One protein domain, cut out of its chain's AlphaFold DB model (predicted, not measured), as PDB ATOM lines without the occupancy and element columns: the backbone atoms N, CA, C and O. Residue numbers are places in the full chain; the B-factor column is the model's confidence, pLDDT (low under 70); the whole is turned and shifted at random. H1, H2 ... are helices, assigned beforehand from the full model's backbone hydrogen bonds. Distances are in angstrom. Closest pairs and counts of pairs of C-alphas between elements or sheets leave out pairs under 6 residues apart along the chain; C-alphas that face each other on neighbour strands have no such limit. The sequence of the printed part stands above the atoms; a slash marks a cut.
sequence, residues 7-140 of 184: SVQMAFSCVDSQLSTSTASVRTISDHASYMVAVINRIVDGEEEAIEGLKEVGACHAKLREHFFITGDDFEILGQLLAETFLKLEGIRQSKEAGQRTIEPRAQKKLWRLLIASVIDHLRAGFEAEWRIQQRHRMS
ATOM      1  N   SER A   7      37.624 -40.262  44.260       81.94
ATOM      2  CA  SER A   7      38.665 -40.507  45.272       81.94
ATOM      3  C   SER A   7      38.673 -39.441  46.372       81.94
ATOM      4  O   SER A   7      38.609 -39.760  47.558       81.94
ATOM      5  N   VAL A   8      38.691 -38.167  45.974       82.00
ATOM      6  CA  VAL A   8      38.698 -37.016  46.886       82.00
ATOM      7  C   VAL A   8      37.370 -36.913  47.637       82.00
ATOM      8  O   VAL A   8      37.365 -36.721  48.849       82.00
ATOM      9  N   GLN A   9      36.242 -37.105  46.948       83.00
ATOM     10  CA  GLN A   9      34.919 -37.084  47.578       83.00
ATOM     11  C   GLN A   9      34.777 -38.175  48.650       83.00
ATOM     12  O   GLN A   9      34.302 -37.905  49.750       83.00
ATOM     13  N   MET A  10      35.232 -39.396  48.358       81.88
ATOM     14  CA  MET A  10      35.203 -40.513  49.304       81.88
ATOM     15  C   MET A  10      36.066 -40.259  50.544       81.88
ATOM     16  O   MET A  10      35.676 -40.663  51.640       81.88
ATOM     17  N   ALA A  11      37.206 -39.576  50.390       81.00
ATOM     18  CA  ALA A  11      38.067 -39.223  51.515       81.00
ATOM     19  C   ALA A  11      37.341 -38.322  52.526       81.00
ATOM     20  O   ALA A  11      37.381 -38.602  53.722       81.00
ATOM     21  N   PHE A  12      36.609 -37.303  52.061       78.75
ATOM     22  CA  PHE A  12      35.827 -36.430  52.943       78.75
ATOM     23  C   PHE A  12      34.617 -37.146  53.564       78.75
ATOM     24  O   PHE A  12      34.420 -37.063  54.772       78.75
ATOM     25  N   SER A  13      33.870 -37.939  52.788       76.81
ATOM     26  CA  SER A  13      32.713 -38.690  53.310       76.81
ATOM     27  C   SER A  13      33.086 -39.721  54.387       76.81
ATOM     28  O   SER A  13      32.297 -40.010  55.288       76.81
ATOM     29  N   CYS A  14      34.286 -40.308  54.304       70.19
ATOM     30  CA  CYS A  14      34.764 -41.265  55.300       70.19
ATOM     31  C   CYS A  14      35.150 -40.581  56.620       70.19
ATOM     32  O   CYS A  14      34.882 -41.137  57.686       70.19
ATOM     33  N   VAL A  15      35.715 -39.371  56.558       61.38
ATOM     34  CA  VAL A  15      36.062 -38.569  57.745       61.38
ATOM     35  C   VAL A  15      34.812 -38.181  58.539       61.38
ATOM     36  O   VAL A  15      34.829 -38.294  59.761       61.38
ATOM     37  N   ASP A  16      33.711 -37.837  57.865       57.88
ATOM     38  CA  ASP A  16      32.428 -37.520  58.517       57.88
ATOM     39  C   ASP A  16      31.772 -38.743  59.192       57.88
ATOM     40  O   ASP A  16      30.984 -38.604  60.128       57.88
ATOM     41  N   SER A  17      32.107 -39.954  58.733       51.75
ATOM     42  CA  SER A  17      31.499 -41.213  59.193       51.75
ATOM     43  C   SER A  17      32.265 -41.889  60.338       51.75
ATOM     44  O   SER A  17      31.716 -42.752  61.027       51.75
ATOM     45  N   GLN A  18      33.533 -41.532  60.558       53.34
ATOM     46  CA  GLN A  18      34.277 -42.002  61.722       53.34
ATOM     47  C   GLN A  18      33.883 -41.144  62.927       53.34
ATOM     48  O   GLN A  18      34.154 -39.949  62.953       53.34
ATOM     49  N   LEU A  19      33.252 -41.753  63.938       45.22
ATOM     50  CA  LEU A  19      33.027 -41.168  65.268       45.22
ATOM     51  C   LEU A  19      34.384 -40.730  65.852       45.22
ATOM     52  O   LEU A  19      35.096 -41.514  66.475       45.22
ATOM     53  N   SER A  20      34.804 -39.507  65.540       47.44
ATOM     54  CA  SER A  20      36.216 -39.148  65.561       47.44
ATOM     55  C   SER A  20      36.679 -38.748  66.959       47.44
ATOM     56  O   SER A  20      36.357 -37.672  67.457       47.44
ATOM     57  N   THR A  21      37.519 -39.589  67.564       45.41
ATOM     58  CA  THR A  21      38.396 -39.235  68.692       45.41
ATOM     59  C   THR A  21      39.618 -38.414  68.238       45.41
ATOM     60  O   THR A  21      40.569 -38.255  69.000       45.41
ATOM     61  N   SER A  22      39.641 -37.922  66.991       46.34
ATOM     62  CA  SER A  22      40.762 -37.165  66.432       46.34
ATOM     63  C   SER A  22      40.742 -35.706  66.889       46.34
ATOM     64  O   SER A  22      39.750 -34.987  66.737       46.34
ATOM     65  N   THR A  23      41.880 -35.233  67.394       48.75
ATOM     66  CA  THR A  23      42.121 -33.830  67.762       48.75
ATOM     67  C   THR A  23      42.399 -32.931  66.550       48.75
ATOM     68  O   THR A  23      42.785 -31.779  66.726       48.75
ATOM     69  N   ALA A  24      42.239 -33.436  65.321       58.06
ATOM     70  CA  ALA A  24      42.447 -32.655  64.107       58.06
ATOM     71  C   ALA A  24      41.447 -31.488  64.019       58.06
ATOM     72  O   ALA A  24      40.236 -31.680  64.170       58.06
ATOM     73  N   SER A  25      41.973 -30.288  63.763       62.72
ATOM     74  CA  SER A  25      41.212 -29.038  63.637       62.72
ATOM     75  C   SER A  25      40.440 -28.916  62.319       62.72
ATOM     76  O   SER A  25      39.540 -28.091  62.227       62.72
ATOM     77  N   VAL A  26      40.765 -29.738  61.316       70.25
ATOM     78  CA  VAL A  26      40.120 -29.752  59.995       70.25
ATOM     79  C   VAL A  26      39.330 -31.048  59.846       70.25
ATOM     80  O   VAL A  26      39.932 -32.123  59.788       70.25
ATOM     81  N   ARG A  27      37.995 -30.964  59.819       72.88
ATOM     82  CA  ARG A  27      37.106 -32.142  59.796       72.88
ATOM     83  C   ARG A  27      36.178 -32.154  58.591       72.88
ATOM     84  O   ARG A  27      35.966 -33.204  58.006       72.88
ATOM     85  N   THR A  28      35.684 -30.987  58.200       80.44
ATOM     86  CA  THR A  28      34.753 -30.828  57.082       80.44
ATOM     87  C   THR A  28      35.431 -30.209  55.859       80.44
ATOM     88  O   THR A  28      36.506 -29.611  55.951       80.44
ATOM     89  N   ILE A  29      34.770 -30.284  54.700       83.88
ATOM     90  CA  ILE A  29      35.185 -29.548  53.491       83.88
ATOM     91  C   ILE A  29      35.254 -28.037  53.771       83.88
ATOM     92  O   ILE A  29      36.162 -27.364  53.286       83.88
ATOM     93  N   SER A  30      34.327 -27.511  54.582       85.25
ATOM     94  CA  SER A  30      34.324 -26.099  54.977       85.25
ATOM     95  C   SER A  30      35.576 -25.745  55.775       85.25
ATOM     96  O   SER A  30      36.236 -24.763  55.449       85.25
ATOM     97  N   ASP A  31      35.952 -26.567  56.758       84.50
ATOM     98  CA  ASP A  31      37.171 -26.341  57.547       84.50
ATOM     99  C   ASP A  31      38.415 -26.382  56.655       84.50
ATOM    100  O   ASP A  31      39.337 -25.585  56.820       84.50
ATOM    101  N   HIS A  32      38.425 -27.288  55.673       89.25
ATOM    102  CA  HIS A  32      39.523 -27.435  54.723       89.25
ATOM    103  C   HIS A  32      39.657 -26.197  53.824       89.25
ATOM    104  O   HIS A  32      40.761 -25.694  53.614       89.25
ATOM    105  N   ALA A  33      38.534 -25.662  53.338       89.56
ATOM    106  CA  ALA A  33      38.509 -24.425  52.565       89.56
ATOM    107  C   ALA A  33      38.959 -23.220  53.408       89.56
ATOM    108  O   ALA A  33      39.790 -22.432  52.957       89.56
ATOM    109  N   SER A  34      38.467 -23.103  54.646       90.31
ATOM    110  CA  SER A  34      38.881 -22.052  55.581       90.31
ATOM    111  C   SER A  34      40.373 -22.122  55.901       90.31
ATOM    112  O   SER A  34      41.042 -21.091  55.893       90.31
ATOM    113  N   TYR A  35      40.910 -23.324  56.118       91.44
ATOM    114  CA  TYR A  35      42.339 -23.538  56.325       91.44
ATOM    115  C   TYR A  35      43.163 -23.081  55.115       91.44
ATOM    116  O   TYR A  35      44.116 -22.322  55.274       91.44
ATOM    117  N   MET A  36      42.766 -23.474  53.900       92.00
ATOM    118  CA  MET A  36      43.466 -23.073  52.675       92.00
ATOM    119  C   MET A  36      43.477 -21.553  52.484       92.00
ATOM    120  O   MET A  36      44.516 -20.987  52.152       92.00
ATOM    121  N   VAL A  37      42.351 -20.875  52.729       91.31
ATOM    122  CA  VAL A  37      42.286 -19.406  52.669       91.31
ATOM    123  C   VAL A  37      43.184 -18.773  53.732       91.31
ATOM    124  O   VAL A  37      43.918 -17.838  53.423       91.31
ATOM    125  N   ALA A  38      43.176 -19.297  54.962       92.94
ATOM    126  CA  ALA A  38      44.030 -18.797  56.036       92.94
ATOM    127  C   ALA A  38      45.521 -18.931  55.693       92.94
ATOM    128  O   ALA A  38      46.276 -17.985  55.893       92.94
ATOM    129  N   VAL A  39      45.944 -20.065  55.126       93.56
ATOM    130  CA  VAL A  39      47.332 -20.260  54.680       93.56
ATOM    131  C   VAL A  39      47.693 -19.296  53.553       93.56
ATOM    132  O   VAL A  39      48.742 -18.664  53.616       93.56
ATOM    133  N   ILE A  40      46.824 -19.125  52.551       92.75
ATOM    134  CA  ILE A  40      47.069 -18.179  51.452       92.75
ATOM    135  C   ILE A  40      47.216 -16.747  51.982       92.75
ATOM    136  O   ILE A  40      48.131 -16.052  51.552       92.75
ATOM    137  N   ASN A  41      46.369 -16.319  52.923       92.44
ATOM    138  CA  ASN A  41      46.478 -14.990  53.530       92.44
ATOM    139  C   ASN A  41      47.819 -14.812  54.251       92.44
ATOM    140  O   ASN A  41      48.516 -13.848  53.970       92.44
ATOM    141  N   ARG A  42      48.231 -15.781  55.075       94.88
ATOM    142  CA  ARG A  42      49.532 -15.744  55.766       94.88
ATOM    143  C   ARG A  42      50.711 -15.657  54.791       94.88
ATOM    144  O   ARG A  42      51.646 -14.899  55.020       94.88
ATOM    145  N   ILE A  43      50.653 -16.382  53.667       94.25
ATOM    146  CA  ILE A  43      51.680 -16.298  52.614       94.25
ATOM    147  C   ILE A  43      51.689 -14.906  51.968       94.25
ATOM    148  O   ILE A  43      52.757 -14.355  51.710       94.25
ATOM    149  N   VAL A  44      50.515 -14.330  51.696       90.81
ATOM    150  CA  VAL A  44      50.393 -12.972  51.140       90.81
ATOM    151  C   VAL A  44      50.903 -11.916  52.124       90.81
ATOM    152  O   VAL A  44      51.541 -10.958  51.689       90.81
ATOM    153  N   ASP A  45      50.702 -12.126  53.425       92.94
ATOM    154  CA  ASP A  45      51.215 -11.279  54.507       92.94
ATOM    155  C   ASP A  45      52.732 -11.454  54.741       92.94
ATOM    156  O   ASP A  45      53.332 -10.711  55.519       92.94
ATOM    157  N   GLY A  46      53.376 -12.384  54.024       91.69
ATOM    158  CA  GLY A  46      54.827 -12.578  54.022       91.69
ATOM    159  C   GLY A  46      55.351 -13.564  55.068       91.69
ATOM    160  O   GLY A  46      56.548 -13.559  55.340       91.69
ATOM    161  N   GLU A  47      54.497 -14.409  55.648       94.19
ATOM    162  CA  GLU A  47      54.925 -15.452  56.587       94.19
ATOM    163  C   GLU A  47      55.584 -16.629  55.844       94.19
ATOM    164  O   GLU A  47      54.904 -17.477  55.255       94.19
ATOM    165  N   GLU A  48      56.917 -16.707  55.874       89.44
ATOM    166  CA  GLU A  48      57.690 -17.760  55.196       89.44
ATOM    167  C   GLU A  48      57.386 -19.161  55.760       89.44
ATOM    168  O   GLU A  48      57.291 -20.142  55.019       89.44
ATOM    169  N   GLU A  49      57.103 -19.275  57.056       91.62
ATOM    170  CA  GLU A  49      56.755 -20.550  57.686       91.62
ATOM    171  C   GLU A  49      55.437 -21.119  57.140       91.62
ATOM    172  O   GLU A  49      55.221 -22.335  57.147       91.62
ATOM    173  N   ALA A  50      54.542 -20.258  56.636       92.06
ATOM    174  CA  ALA A  50      53.288 -20.694  56.038       92.06
ATOM    175  C   ALA A  50      53.520 -21.437  54.714       92.06
ATOM    176  O   ALA A  50      52.828 -22.424  54.452       92.06
ATOM    177  N   ILE A  51      54.499 -21.012  53.901       90.38
ATOM    178  CA  ILE A  51      54.835 -21.706  52.651       90.38
ATOM    179  C   ILE A  51      55.653 -22.977  52.911       90.38
ATOM    180  O   ILE A  51      55.429 -23.996  52.255       90.38
ATOM    181  N   GLU A  52      56.546 -22.967  53.903       88.75
ATOM    182  CA  GLU A  52      57.330 -24.151  54.275       88.75
ATOM    183  C   GLU A  52      56.451 -25.264  54.859       88.75
ATOM    184  O   GLU A  52      56.573 -26.431  54.460       88.75
ATOM    185  N   GLY A  53      55.495 -24.899  55.720       93.69
ATOM    186  CA  GLY A  53      54.552 -25.825  56.349       93.69
ATOM    187  C   GLY A  53      53.655 -26.578  55.360       93.69
ATOM    188  O   GLY A  53      53.165 -27.666  55.670       93.69
ATOM    189  N   LEU A  54      53.487 -26.083  54.127       95.94
ATOM    190  CA  LEU A  54      52.720 -26.781  53.088       95.94
ATOM    191  C   LEU A  54      53.293 -28.163  52.749       95.94
ATOM    192  O   LEU A  54      52.535 -29.068  52.402       95.94
ATOM    193  N   LYS A  55      54.607 -28.378  52.886       96.25
ATOM    194  CA  LYS A  55      55.193 -29.713  52.673       96.25
ATOM    195  C   LYS A  55      54.711 -30.713  53.722       96.25
ATOM    196  O   LYS A  55      54.432 -31.863  53.389       96.25
ATOM    197  N   GLU A  56      54.558 -30.285  54.971       94.50
ATOM    198  CA  GLU A  56      54.040 -31.137  56.046       94.50
ATOM    199  C   GLU A  56      52.560 -31.464  55.829       94.50
ATOM    200  O   GLU A  56      52.137 -32.613  55.991       94.50
ATOM    201  N   VAL A  57      51.780 -30.479  55.371       93.44
ATOM    202  CA  VAL A  57      50.380 -30.682  54.969       93.44
ATOM    203  C   VAL A  57      50.294 -31.704  53.838       93.44
ATOM    204  O   VAL A  57      49.515 -32.657  53.915       93.44
ATOM    205  N   GLY A  58      51.123 -31.555  52.805       94.56
ATOM    206  CA  GLY A  58      51.226 -32.504  51.700       94.56
ATOM    207  C   GLY A  58      51.579 -33.919  52.160       94.56
ATOM    208  O   GLY A  58      50.925 -34.888  51.774       94.56
ATOM    209  N   ALA A  59      52.563 -34.044  53.053       94.62
ATOM    210  CA  ALA A  59      52.964 -35.319  53.641       94.62
ATOM    211  C   ALA A  59      51.808 -35.995  54.402       94.62
ATOM    212  O   ALA A  59      51.588 -37.199  54.264       94.62
ATOM    213  N   CYS A  60      50.994 -35.232  55.139       90.81
ATOM    214  CA  CYS A  60      49.817 -35.778  55.822       90.81
ATOM    215  C   CYS A  60      48.818 -36.426  54.850       90.81
ATOM    216  O   CYS A  60      48.239 -37.465  55.173       90.81
ATOM    217  N   HIS A  61      48.669 -35.871  53.645       91.88
ATOM    218  CA  HIS A  61      47.788 -36.413  52.611       91.88
ATOM    219  C   HIS A  61      48.325 -37.700  51.968       91.88
ATOM    220  O   HIS A  61      47.533 -38.489  51.453       91.88
ATOM    221  N   ALA A  62      49.632 -37.982  52.041       92.12
ATOM    222  CA  ALA A  62      50.197 -39.226  51.505       92.12
ATOM    223  C   ALA A  62      49.583 -40.474  52.162       92.12
ATOM    224  O   ALA A  62      49.371 -41.483  51.495       92.12
ATOM    225  N   LYS A  63      49.192 -40.371  53.440       86.00
ATOM    226  CA  LYS A  63      48.515 -41.439  54.198       86.00
ATOM    227  C   LYS A  63      47.154 -41.823  53.605       86.00
ATOM    228  O   LYS A  63      46.699 -42.950  53.775       86.00
ATOM    229  N   LEU A  64      46.501 -40.897  52.902       86.38
ATOM    230  CA  LEU A  64      45.191 -41.119  52.287       86.38
ATOM    231  C   LEU A  64      45.289 -41.879  50.961       86.38
ATOM    232  O   LEU A  64      44.298 -42.449  50.510       86.38
ATOM    233  N   ARG A  65      46.471 -41.921  50.337       88.50
ATOM    234  CA  ARG A  65      46.672 -42.549  49.028       88.50
ATOM    235  C   ARG A  65      46.275 -44.020  49.006       88.50
ATOM    236  O   ARG A  65      45.734 -44.488  48.014       88.50
ATOM    237  N   GLU A  66      46.537 -44.755  50.078       85.25
ATOM    238  CA  GLU A  66      46.288 -46.200  50.110       85.25
ATOM    239  C   GLU A  66      44.809 -46.550  50.218       85.25
ATOM    240  O   GLU A  66      44.363 -47.535  49.637       85.25
ATOM    241  N   HIS A  67      44.056 -45.735  50.953       84.25
ATOM    242  CA  HIS A  67      42.647 -45.984  51.239       84.25
ATOM    243  C   HIS A  67      41.719 -45.301  50.236       84.25
ATOM    244  O   HIS A  67      40.651 -45.823  49.929       84.25
ATOM    245  N   PHE A  68      42.131 -44.146  49.714       86.88
ATOM    246  CA  PHE A  68      41.293 -43.288  48.878       86.88
ATOM    247  C   PHE A  68      41.883 -43.034  47.492       86.88
ATOM    248  O   PHE A  68      41.271 -42.324  46.703       86.88
ATOM    249  N   PHE A  69      43.044 -43.614  47.172       89.31
ATOM    250  CA  PHE A  69      43.700 -43.492  45.863       89.31
ATOM    251  C   PHE A  69      43.998 -42.047  45.442       89.31
ATOM    252  O   PHE A  69      44.108 -41.767  44.251       89.31
ATOM    253  N   ILE A  70      44.158 -41.141  46.413       90.00
ATOM    254  CA  ILE A  70      44.595 -39.764  46.160       90.00
ATOM    255  C   ILE A  70      46.010 -39.788  45.571       90.00
ATOM    256  O   ILE A  70      46.887 -40.491  46.081       90.00
ATOM    257  N   THR A  71      46.250 -39.028  44.504       92.19
ATOM    258  CA  THR A  71      47.548 -38.939  43.823       92.19
ATOM    259  C   THR A  71      48.060 -37.501  43.739       92.19
ATOM    260  O   THR A  71      47.366 -36.549  44.086       92.19
ATOM    261  N   GLY A  72      49.297 -37.334  43.250       90.75
ATOM    262  CA  GLY A  72      49.855 -36.011  42.953       90.75
ATOM    263  C   GLY A  72      49.009 -35.223  41.944       90.75
ATOM    264  O   GLY A  72      48.905 -34.007  42.058       90.75
ATOM    265  N   ASP A  73      48.329 -35.912  41.024       92.81
ATOM    266  CA  ASP A  73      47.478 -35.279  40.010       92.81
ATOM    267  C   ASP A  73      46.241 -34.611  40.623       92.81
ATOM    268  O   ASP A  73      45.705 -33.660  40.055       92.81
ATOM    269  N   ASP A  74      45.773 -35.079  41.786       92.75
ATOM    270  CA  ASP A  74      44.644 -34.449  42.473       92.75
ATOM    271  C   ASP A  74      45.020 -33.047  42.994       92.75
ATOM    272  O   ASP A  74      44.175 -32.150  43.002       92.75
ATOM    273  N   PHE A  75      46.296 -32.812  43.331       94.06
ATOM    274  CA  PHE A  75      46.801 -31.481  43.690       94.06
ATOM    275  C   PHE A  75      46.877 -30.545  42.477       94.06
ATOM    276  O   PHE A  75      46.511 -29.378  42.587       94.06
ATOM    277  N   GLU A  76      47.280 -31.044  41.306       92.81
ATOM    278  CA  GLU A  76      47.282 -30.255  40.061       92.81
ATOM    279  C   GLU A  76      45.871 -29.776  39.704       92.81
ATOM    280  O   GLU A  76      45.643 -28.618  39.346       92.81
ATOM    281  N   ILE A  77      44.888 -30.663  39.866       93.25
ATOM    282  CA  ILE A  77      43.482 -30.340  39.624       93.25
ATOM    283  C   ILE A  77      42.975 -29.332  40.647       93.25
ATOM    284  O   ILE A  77      42.287 -28.384  40.268       93.25
ATOM    285  N   LEU A  78      43.345 -29.483  41.921       92.19
ATOM    286  CA  LEU A  78      43.059 -28.478  42.941       92.19
ATOM    287  C   LEU A  78      43.646 -27.113  42.550       92.19
ATOM    288  O   LEU A  78      42.944 -26.108  42.626       92.19
ATOM    289  N   GLY A  79      44.892 -27.071  42.072       93.75
ATOM    290  CA  GLY A  79      45.542 -25.855  41.583       93.75
ATOM    291  C   GLY A  79      44.790 -25.186  40.442       93.75
ATOM    292  O   GLY A  79      44.544 -23.978  40.474       93.75
ATOM    293  N   GLN A  80      44.359 -25.980  39.462       92.81
ATOM    294  CA  GLN A  80      43.555 -25.495  38.348       92.81
ATOM    295  C   GLN A  80      42.219 -24.910  38.831       92.81
ATOM    296  O   GLN A  80      41.852 -23.803  38.432       92.81
ATOM    297  N   LEU A  81      41.514 -25.605  39.731       92.06
ATOM    298  CA  LEU A  81      40.239 -25.147  40.290       92.06
ATOM    299  C   LEU A  81      40.400 -23.880  41.139       92.06
ATOM    300  O   LEU A  81      39.590 -22.955  41.022       92.06
ATOM    301  N   LEU A  82      41.459 -23.796  41.949       91.56
ATOM    302  CA  LEU A  82      41.796 -22.600  42.719       91.56
ATOM    303  C   LEU A  82      42.073 -21.422  41.787       91.56
ATOM    304  O   LEU A  82      41.473 -20.362  41.955       91.56
ATOM    305  N   ALA A  83      42.907 -21.605  40.762       91.12
ATOM    306  CA  ALA A  83      43.210 -20.550  39.802       91.12
ATOM    307  C   ALA A  83      41.950 -20.084  39.061       91.12
ATOM    308  O   ALA A  83      41.705 -18.883  38.951       91.12
ATOM    309  N   GLU A  84      41.109 -21.004  38.589       89.88
ATOM    310  CA  GLU A  84      39.846 -20.654  37.939       89.88
ATOM    311  C   GLU A  84      38.888 -19.899  38.860       89.88
ATOM    312  O   GLU A  84      38.191 -18.996  38.396       89.88
ATOM    313  N   THR A  85      38.843 -20.259  40.142       89.12
ATOM    314  CA  THR A  85      37.947 -19.642  41.125       89.12
ATOM    315  C   THR A  85      38.448 -18.258  41.527       89.12
ATOM    316  O   THR A  85      37.708 -17.282  41.413       89.12
ATOM    317  N   PHE A  86      39.721 -18.136  41.905       85.56
ATOM    318  CA  PHE A  86      40.319 -16.872  42.340       85.56
ATOM    319  C   PHE A  86      40.317 -15.829  41.219       85.56
ATOM    320  O   PHE A  86      39.960 -14.675  41.435       85.56
ATOM    321  N   LEU A  87      40.633 -16.222  39.983       84.06
ATOM    322  CA  LEU A  87      40.691 -15.279  38.860       84.06
ATOM    323  C   LEU A  87      39.314 -14.747  38.421       84.06
ATOM    324  O   LEU A  87      39.263 -13.792  37.636       84.06
ATOM    325  N   LYS A  88      38.216 -15.342  38.907       85.50
ATOM    326  CA  LYS A  88      36.843 -14.845  38.726       85.50
ATOM    327  C   LYS A  88      36.429 -13.835  39.802       85.50
ATOM    328  O   LYS A  88      35.441 -13.141  39.596       85.50
ATOM    329  N   LEU A  89      37.159 -13.721  40.915       82.25
ATOM    330  CA  LEU A  89      36.824 -12.783  41.988       82.25
ATOM    331  C   LEU A  89      37.090 -11.338  41.546       82.25
ATOM    332  O   LEU A  89      38.199 -10.991  41.131       82.25
ATOM    333  N   GLU A  90      36.081 -10.472  41.668       63.72
ATOM    334  CA  GLU A  90      36.164  -9.074  41.220       63.72
ATOM    335  C   GLU A  90      37.297  -8.292  41.906       63.72
ATOM    336  O   GLU A  90      37.981  -7.515  41.245       63.72
ATOM    337  N   GLY A  91      37.589  -8.567  43.184       66.38
ATOM    338  CA  GLY A  91      38.708  -7.941  43.907       66.38
ATOM    339  C   GLY A  91      40.091  -8.256  43.315       66.38
ATOM    340  O   GLY A  91      40.989  -7.418  43.341       66.38
ATOM    341  N   ILE A  92      40.250  -9.425  42.687       67.31
ATOM    342  CA  ILE A  92      41.481  -9.821  41.981       67.31
ATOM    343  C   ILE A  92      41.533  -9.223  40.568       67.31
ATOM    344  O   ILE A  92      42.604  -9.070  39.984       67.31
ATOM    345  N   ARG A  93      40.382  -8.866  39.991       59.62
ATOM    346  CA  ARG A  93      40.300  -8.234  38.667       59.62
ATOM    347  C   ARG A  93      40.459  -6.716  38.713       59.62
ATOM    348  O   ARG A  93      40.862  -6.140  37.705       59.62
ATOM    349  N   GLN A  94      40.087  -6.092  39.830       55.22
ATOM    350  CA  GLN A  94      39.907  -4.645  39.945       55.22
ATOM    351  C   GLN A  94      40.776  -3.994  41.028       55.22
ATOM    352  O   GLN A  94      40.472  -2.862  41.399       55.22
ATOM    353  N   SER A  95      41.819  -4.661  41.546       54.50
ATOM    354  CA  SER A  95      42.658  -4.078  42.604       54.50
ATOM    355  C   SER A  95      43.231  -2.731  42.156       54.50
ATOM    356  O   SER A  95      44.153  -2.643  41.346       54.50
ATOM    357  N   LYS A  96      42.622  -1.667  42.673       53.31
ATOM    358  CA  LYS A  96      43.145  -0.312  42.692       53.31
ATOM    359  C   LYS A  96      43.599  -0.109  44.124       53.31
ATOM    360  O   LYS A  96      42.807   0.336  44.954       53.31
ATOM    361  N   GLU A  97      44.828  -0.496  44.443       51.12
ATOM    362  CA  GLU A  97      45.405  -0.050  45.707       51.12
ATOM    363  C   GLU A  97      45.369   1.480  45.729       51.12
ATOM    364  O   GLU A  97      45.758   2.156  44.772       51.12
ATOM    365  N   ALA A  98      44.798   2.025  46.800       43.34
ATOM    366  CA  ALA A  98      44.624   3.451  46.991       43.34
ATOM    367  C   ALA A  98      46.000   4.132  47.100       43.34
ATOM    368  O   ALA A  98      46.567   4.227  48.180       43.34
ATOM    369  N   GLY A  99      46.538   4.606  45.971       51.84
ATOM    370  CA  GLY A  99      47.670   5.540  45.932       51.84
ATOM    371  C   GLY A  99      49.012   5.011  45.414       51.84
ATOM    372  O   GLY A  99      49.891   5.831  45.153       51.84
ATOM    373  N   GLN A 100      49.188   3.707  45.171       46.94
ATOM    374  CA  GLN A 100      50.417   3.155  44.576       46.94
ATOM    375  C   GLN A 100      50.140   2.555  43.185       46.94
ATOM    376  O   GLN A 100      49.068   2.015  42.936       46.94
ATOM    377  N   ARG A 101      51.109   2.712  42.266       52.88
ATOM    378  CA  ARG A 101      51.094   2.311  40.840       52.88
ATOM    379  C   ARG A 101      50.117   1.175  40.515       52.88
ATOM    380  O   ARG A 101      50.303   0.055  40.976       52.88
ATOM    381  N   THR A 102      49.171   1.453  39.620       56.84
ATOM    382  CA  THR A 102      48.282   0.466  39.002       56.84
ATOM    383  C   THR A 102      49.083  -0.752  38.537       56.84
ATOM    384  O   THR A 102      49.852  -0.668  37.578       56.84
ATOM    385  N   ILE A 103      48.927  -1.893  39.212       61.91
ATOM    386  CA  ILE A 103      49.409  -3.162  38.675       61.91
ATOM    387  C   ILE A 103      48.484  -3.492  37.506       61.91
ATOM    388  O   ILE A 103      47.276  -3.629  37.682       61.91
ATOM    389  N   GLU A 104      49.045  -3.598  36.301       67.62
ATOM    390  CA  GLU A 104      48.289  -4.002  35.118       67.62
ATOM    391  C   GLU A 104      47.473  -5.273  35.429       67.62
ATOM    392  O   GLU A 104      48.050  -6.255  35.913       67.62
ATOM    393  N   PRO A 105      46.162  -5.334  35.118       68.56
ATOM    394  CA  PRO A 105      45.312  -6.480  35.463       68.56
ATOM    395  C   PRO A 105      45.870  -7.830  34.982       68.56
ATOM    396  O   PRO A 105      45.621  -8.883  35.568       68.56
ATOM    397  N   ARG A 106      46.663  -7.820  33.904       72.94
ATOM    398  CA  ARG A 106      47.359  -9.005  33.387       72.94
ATOM    399  C   ARG A 106      48.508  -9.467  34.291       72.94
ATOM    400  O   ARG A 106      48.702 -10.675  34.432       72.94
ATOM    401  N   ALA A 107      49.250  -8.540  34.895       78.50
ATOM    402  CA  ALA A 107      50.323  -8.839  35.838       78.50
ATOM    403  C   ALA A 107      49.759  -9.390  37.155       78.50
ATOM    404  O   ALA A 107      50.238 -10.418  37.627       78.50
ATOM    405  N   GLN A 108      48.671  -8.811  37.672       79.19
ATOM    406  CA  GLN A 108      48.011  -9.306  38.884       79.19
ATOM    407  C   GLN A 108      47.517 -10.753  38.719       79.19
ATOM    408  O   GLN A 108      47.814 -11.617  39.542       79.19
ATOM    409  N   LYS A 109      46.843 -11.064  37.603       83.62
ATOM    410  CA  LYS A 109      46.422 -12.442  37.293       83.62
ATOM    411  C   LYS A 109      47.602 -13.412  37.193       83.62
ATOM    412  O   LYS A 109      47.468 -14.577  37.559       83.62
ATOM    413  N   LYS A 110      48.747 -12.958  36.671       87.56
ATOM    414  CA  LYS A 110      49.968 -13.769  36.599       87.56
ATOM    415  C   LYS A 110      50.520 -14.057  37.997       87.56
ATOM    416  O   LYS A 110      50.873 -15.200  38.252       87.56
ATOM    417  N   LEU A 111      50.552 -13.064  38.886       88.50
ATOM    418  CA  LEU A 111      51.018 -13.231  40.267       88.50
ATOM    419  C   LEU A 111      50.166 -14.246  41.033       88.50
ATOM    420  O   LEU A 111      50.719 -15.174  41.609       88.50
ATOM    421  N   TRP A 112      48.836 -14.157  40.944       90.69
ATOM    422  CA  TRP A 112      47.948 -15.147  41.567       90.69
ATOM    423  C   TRP A 112      48.162 -16.562  41.035       90.69
ATOM    424  O   TRP A 112      48.186 -17.511  41.811       90.69
ATOM    425  N   ARG A 113      48.365 -16.720  39.722       92.69
ATOM    426  CA  ARG A 113      48.688 -18.033  39.144       92.69
ATOM    427  C   ARG A 113      50.010 -18.585  39.664       92.69
ATOM    428  O   ARG A 113      50.076 -19.771  39.948       92.69
ATOM    429  N   LEU A 114      51.036 -17.743  39.786       93.75
ATOM    430  CA  LEU A 114      52.338 -18.154  40.315       93.75
ATOM    431  C   LEU A 114      52.260 -18.516  41.800       93.75
ATOM    432  O   LEU A 114      52.842 -19.515  42.202       93.75
ATOM    433  N   LEU A 115      51.507 -17.749  42.592       93.62
ATOM    434  CA  LEU A 115      51.265 -18.058  43.999       93.62
ATOM    435  C   LEU A 115      50.562 -19.411  44.148       93.62
ATOM    436  O   LEU A 115      51.040 -20.269  44.881       93.62
ATOM    437  N   ILE A 116      49.463 -19.620  43.419       95.12
ATOM    438  CA  ILE A 116      48.712 -20.881  43.462       95.12
ATOM    439  C   ILE A 116      49.596 -22.044  43.006       95.12
ATOM    440  O   ILE A 116      49.637 -23.059  43.689       95.12
ATOM    441  N   ALA A 117      50.350 -21.888  41.912       95.81
ATOM    442  CA  ALA A 117      51.297 -22.907  41.465       95.81
ATOM    443  C   ALA A 117      52.325 -23.243  42.558       95.81
ATOM    444  O   ALA A 117      52.493 -24.406  42.895       95.81
ATOM    445  N   SER A 118      52.920 -22.228  43.190       95.62
ATOM    446  CA  SER A 118      53.883 -22.421  44.277       95.62
ATOM    447  C   SER A 118      53.282 -23.173  45.472       95.62
ATOM    448  O   SER A 118      53.904 -24.094  46.001       95.62
ATOM    449  N   VAL A 119      52.052 -22.833  45.876       96.50
ATOM    450  CA  VAL A 119      51.334 -23.533  46.957       96.50
ATOM    451  C   VAL A 119      51.147 -25.014  46.617       96.50
ATOM    452  O   VAL A 119      51.423 -25.888  47.442       96.50
ATOM    453  N   ILE A 120      50.705 -25.300  45.393       97.19
ATOM    454  CA  ILE A 120      50.464 -26.663  44.916       97.19
ATOM    455  C   ILE A 120      51.766 -27.457  44.799       97.19
ATOM    456  O   ILE A 120      51.807 -28.605  45.244       97.19
ATOM    457  N   ASP A 121      52.842 -26.844  44.308       96.69
ATOM    458  CA  ASP A 121      54.164 -27.467  44.212       96.69
ATOM    459  C   ASP A 121      54.682 -27.901  45.590       96.69
ATOM    460  O   ASP A 121      55.202 -29.008  45.738       96.69
ATOM    461  N   HIS A 122      54.505 -27.074  46.627       97.31
ATOM    462  CA  HIS A 122      54.938 -27.410  47.987       97.31
ATOM    463  C   HIS A 122      54.129 -28.564  48.588       97.31
ATOM    464  O   HIS A 122      54.715 -29.503  49.139       97.31
ATOM    465  N   LEU A 123      52.801 -28.533  48.440       96.94
ATOM    466  CA  LEU A 123      51.924 -29.627  48.863       96.94
ATOM    467  C   LEU A 123      52.310 -30.935  48.165       96.94
ATOM    468  O   LEU A 123      52.526 -31.966  48.808       96.94
ATOM    469  N   ARG A 124      52.464 -30.889  46.842       97.00
ATOM    470  CA  ARG A 124      52.805 -32.056  46.037       97.00
ATOM    471  C   ARG A 124      54.195 -32.595  46.376       97.00
ATOM    472  O   ARG A 124      54.355 -33.806  46.524       97.00
ATOM    473  N   ALA A 125      55.185 -31.725  46.568       96.94
ATOM    474  CA  ALA A 125      56.533 -32.127  46.961       96.94
ATOM    475  C   ALA A 125      56.541 -32.881  48.300       96.94
ATOM    476  O   ALA A 125      57.190 -33.923  48.416       96.94
ATOM    477  N   GLY A 126      55.793 -32.388  49.292       96.56
ATOM    478  CA  GLY A 126      55.618 -33.059  50.580       96.56
ATOM    479  C   GLY A 126      54.932 -34.418  50.450       96.56
ATOM    480  O   GLY A 126      55.429 -35.424  50.961       96.56
ATOM    481  N   PHE A 127      53.839 -34.465  49.687       96.69
ATOM    482  CA  PHE A 127      53.096 -35.691  49.400       96.69
ATOM    483  C   PHE A 127      53.971 -36.764  48.737       96.69
ATOM    484  O   PHE A 127      54.015 -37.910  49.186       96.69
ATOM    485  N   GLU A 128      54.699 -36.408  47.677       96.12
ATOM    486  CA  GLU A 128      55.552 -37.346  46.946       96.12
ATOM    487  C   GLU A 128      56.755 -37.807  47.777       96.12
ATOM    488  O   GLU A 128      57.168 -38.967  47.678       96.12
ATOM    489  N   ALA A 129      57.332 -36.920  48.593       96.19
ATOM    490  CA  ALA A 129      58.428 -37.266  49.490       96.19
ATOM    491  C   ALA A 129      58.002 -38.304  50.529       96.19
ATOM    492  O   ALA A 129      58.654 -39.344  50.653       96.19
ATOM    493  N   GLU A 130      56.884 -38.054  51.205       95.44
ATOM    494  CA  GLU A 130      56.340 -38.948  52.221       95.44
ATOM    495  C   GLU A 130      55.885 -40.279  51.613       95.44
ATOM    496  O   GLU A 130      56.216 -41.349  52.123       95.44
ATOM    497  N   TRP A 131      55.231 -40.252  50.448       94.19
ATOM    498  CA  TRP A 131      54.852 -41.478  49.750       94.19
ATOM    499  C   TRP A 131      56.067 -42.351  49.402       94.19
ATOM    500  O   TRP A 131      56.053 -43.566  49.612       94.19
ATOM    501  N   ARG A 132      57.164 -41.742  48.931       93.75
ATOM    502  CA  ARG A 132      58.422 -42.465  48.679       93.75
ATOM    503  C   ARG A 132      58.990 -43.093  49.952       93.75
ATOM    504  O   ARG A 132      59.567 -44.177  49.871       93.75
ATOM    505  N   ILE A 133      58.864 -42.436  51.102       92.56
ATOM    506  CA  ILE A 133      59.306 -42.969  52.399       92.56
ATOM    507  C   ILE A 133      58.445 -44.177  52.788       92.56
ATOM    508  O   ILE A 133      58.989 -45.251  53.053       92.56
ATOM    509  N   GLN A 134      57.119 -44.055  52.717       89.94
ATOM    510  CA  GLN A 134      56.184 -45.149  53.009       89.94
ATOM    511  C   GLN A 134      56.432 -46.372  52.119       89.94
ATOM    512  O   GLN A 134      56.484 -47.503  52.609       89.94
ATOM    513  N   GLN A 135      56.684 -46.161  50.823       90.06
ATOM    514  CA  GLN A 135      57.056 -47.241  49.910       90.06
ATOM    515  C   GLN A 135      58.369 -47.925  50.310       90.06
ATOM    516  O   GLN A 135      58.446 -49.152  50.284       90.06
ATOM    517  N   ARG A 136      59.397 -47.176  50.733       88.50
ATOM    518  CA  ARG A 136      60.654 -47.774  51.220       88.50
ATOM    519  C   ARG A 136      60.451 -48.588  52.492       88.50
ATOM    520  O   ARG A 136      61.004 -49.677  52.588       88.50
ATOM    521  N   HIS A 137      59.646 -48.103  53.438       83.75
ATOM    522  CA  HIS A 137      59.336 -48.854  54.658       83.75
ATOM    523  C   HIS A 137      58.612 -50.170  54.368       83.75
ATOM    524  O   HIS A 137      58.857 -51.156  55.055       83.75
ATOM    525  N   ARG A 138      57.775 -50.212  53.326       78.38
ATOM    526  CA  ARG A 138      57.115 -51.443  52.859       78.38
ATOM    527  C   ARG A 138      58.072 -52.406  52.165       78.38
ATOM    528  O   ARG A 138      57.975 -53.611  52.349       78.38
ATOM    529  N   MET A 139      58.978 -51.863  51.354       71.94
ATOM    530  CA  MET A 139      59.954 -52.639  50.583       71.94
ATOM    531  C   MET A 139      61.161 -53.070  51.413       71.94
ATOM    532  O   MET A 139      61.931 -53.911  50.960       71.94
ATOM    533  N   SER A 140      61.335 -52.520  52.617       57.75
ATOM    534  CA  SER A 140      62.203 -53.105  53.623       57.75
ATOM    535  C   SER A 140      61.454 -54.290  54.231       57.75
ATOM    536  O   SER A 140      60.627 -54.078  55.123       57.75
TER     537      SER A 140
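This is residues 7 to 140 of the 184 residues of an uncharacterized protein of Gongylonema pulchrum (UniProt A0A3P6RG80). One long straight helix, H8, runs like a spine through the domain, with H6 folded back side by side along part of it and H4 crossing it at a slant. H3 packs on the spine with few contacts, at residues 119 to 122 of H8, H2 touches H3 with residues 39 to 43 and passes near the spine, H1 sits off to the side by H5 and close to Ile 29 of H2, and residues 135 to 139 of H8 stick out with Ser 140. The printed part has 134 residues with eight named helices, H1 to H8 in order along the chain, and no named strand: the class is all helix. It is elongated, spanning 58 by 33 by 24 A, and only just loose, close to compact, with a radius of gyration of the C-alphas of 17.2 A.

H8, residues 105 to 139, is the hub and touches four helices. With its residues 112 to 128 alone it touches H6, residues 72 to 86, at a shallow tilt of 20 degrees, opposite ways; the closest C-alphas are those of Gly 72 and Arg 124, 5.8 A apart. With residues 119 to 131 alone it touches H4, residues 54 to 62, at a steep tilt of 47 degrees, the same way, closest at the C-alphas of Lys 55 and Gly 126, 4.0 A. H3, residues 48 to 52, only just touches residues 119 to 122 of H8, with 3 pairs of C-alphas within 8 A, closest at Ile 51 and Val 119, 6.9 A. H7, residues 90 to 93, touches residues 105 to 109 of H8, closest at the C-alphas of Arg 93 and Pro 105, 6.2 A. H2, residues 29 to 44, is near H8 and touches H3 with residues 39 to 43 alone, closest at the C-alphas of Ile 43 and Ala 50, 5.8 A. H1, residues 7 to 17, is apart from H8 but touches H5, residues 65 to 68, closest at the C-alphas of Ser 7 and Phe 68, 5.3 A. Every O i to N i+4 pair is within hydrogen-bond range in H1, H2, H3, H4, H6 and H8; H5 and H7 are too short for such a pair.

H1 begins at C-alpha 7, (38.665, -40.507, 45.272), and is 15.7 A long. H2 measures 22.6 A, H4 12.8 A and H6 21.4 A from first to last C-alpha. H8 runs 50.7 A, from C-alpha 105 at (45.312, -6.480, 35.463) to C-alpha 139 at (59.954, -52.639, 50.583).

The two C-alphas farthest apart are those of Gly 99 and Ser 140, 60.9 A. The printed part has no cut; the links H1 to H2 and H7 to H8 are long, with 11 residues each. Residues 17 to 24 and 135 to 140 stand free. The mean pLDDT of the printed part is 82.4, and residues 15 to 25, 90 to 105 and 140 are under 70.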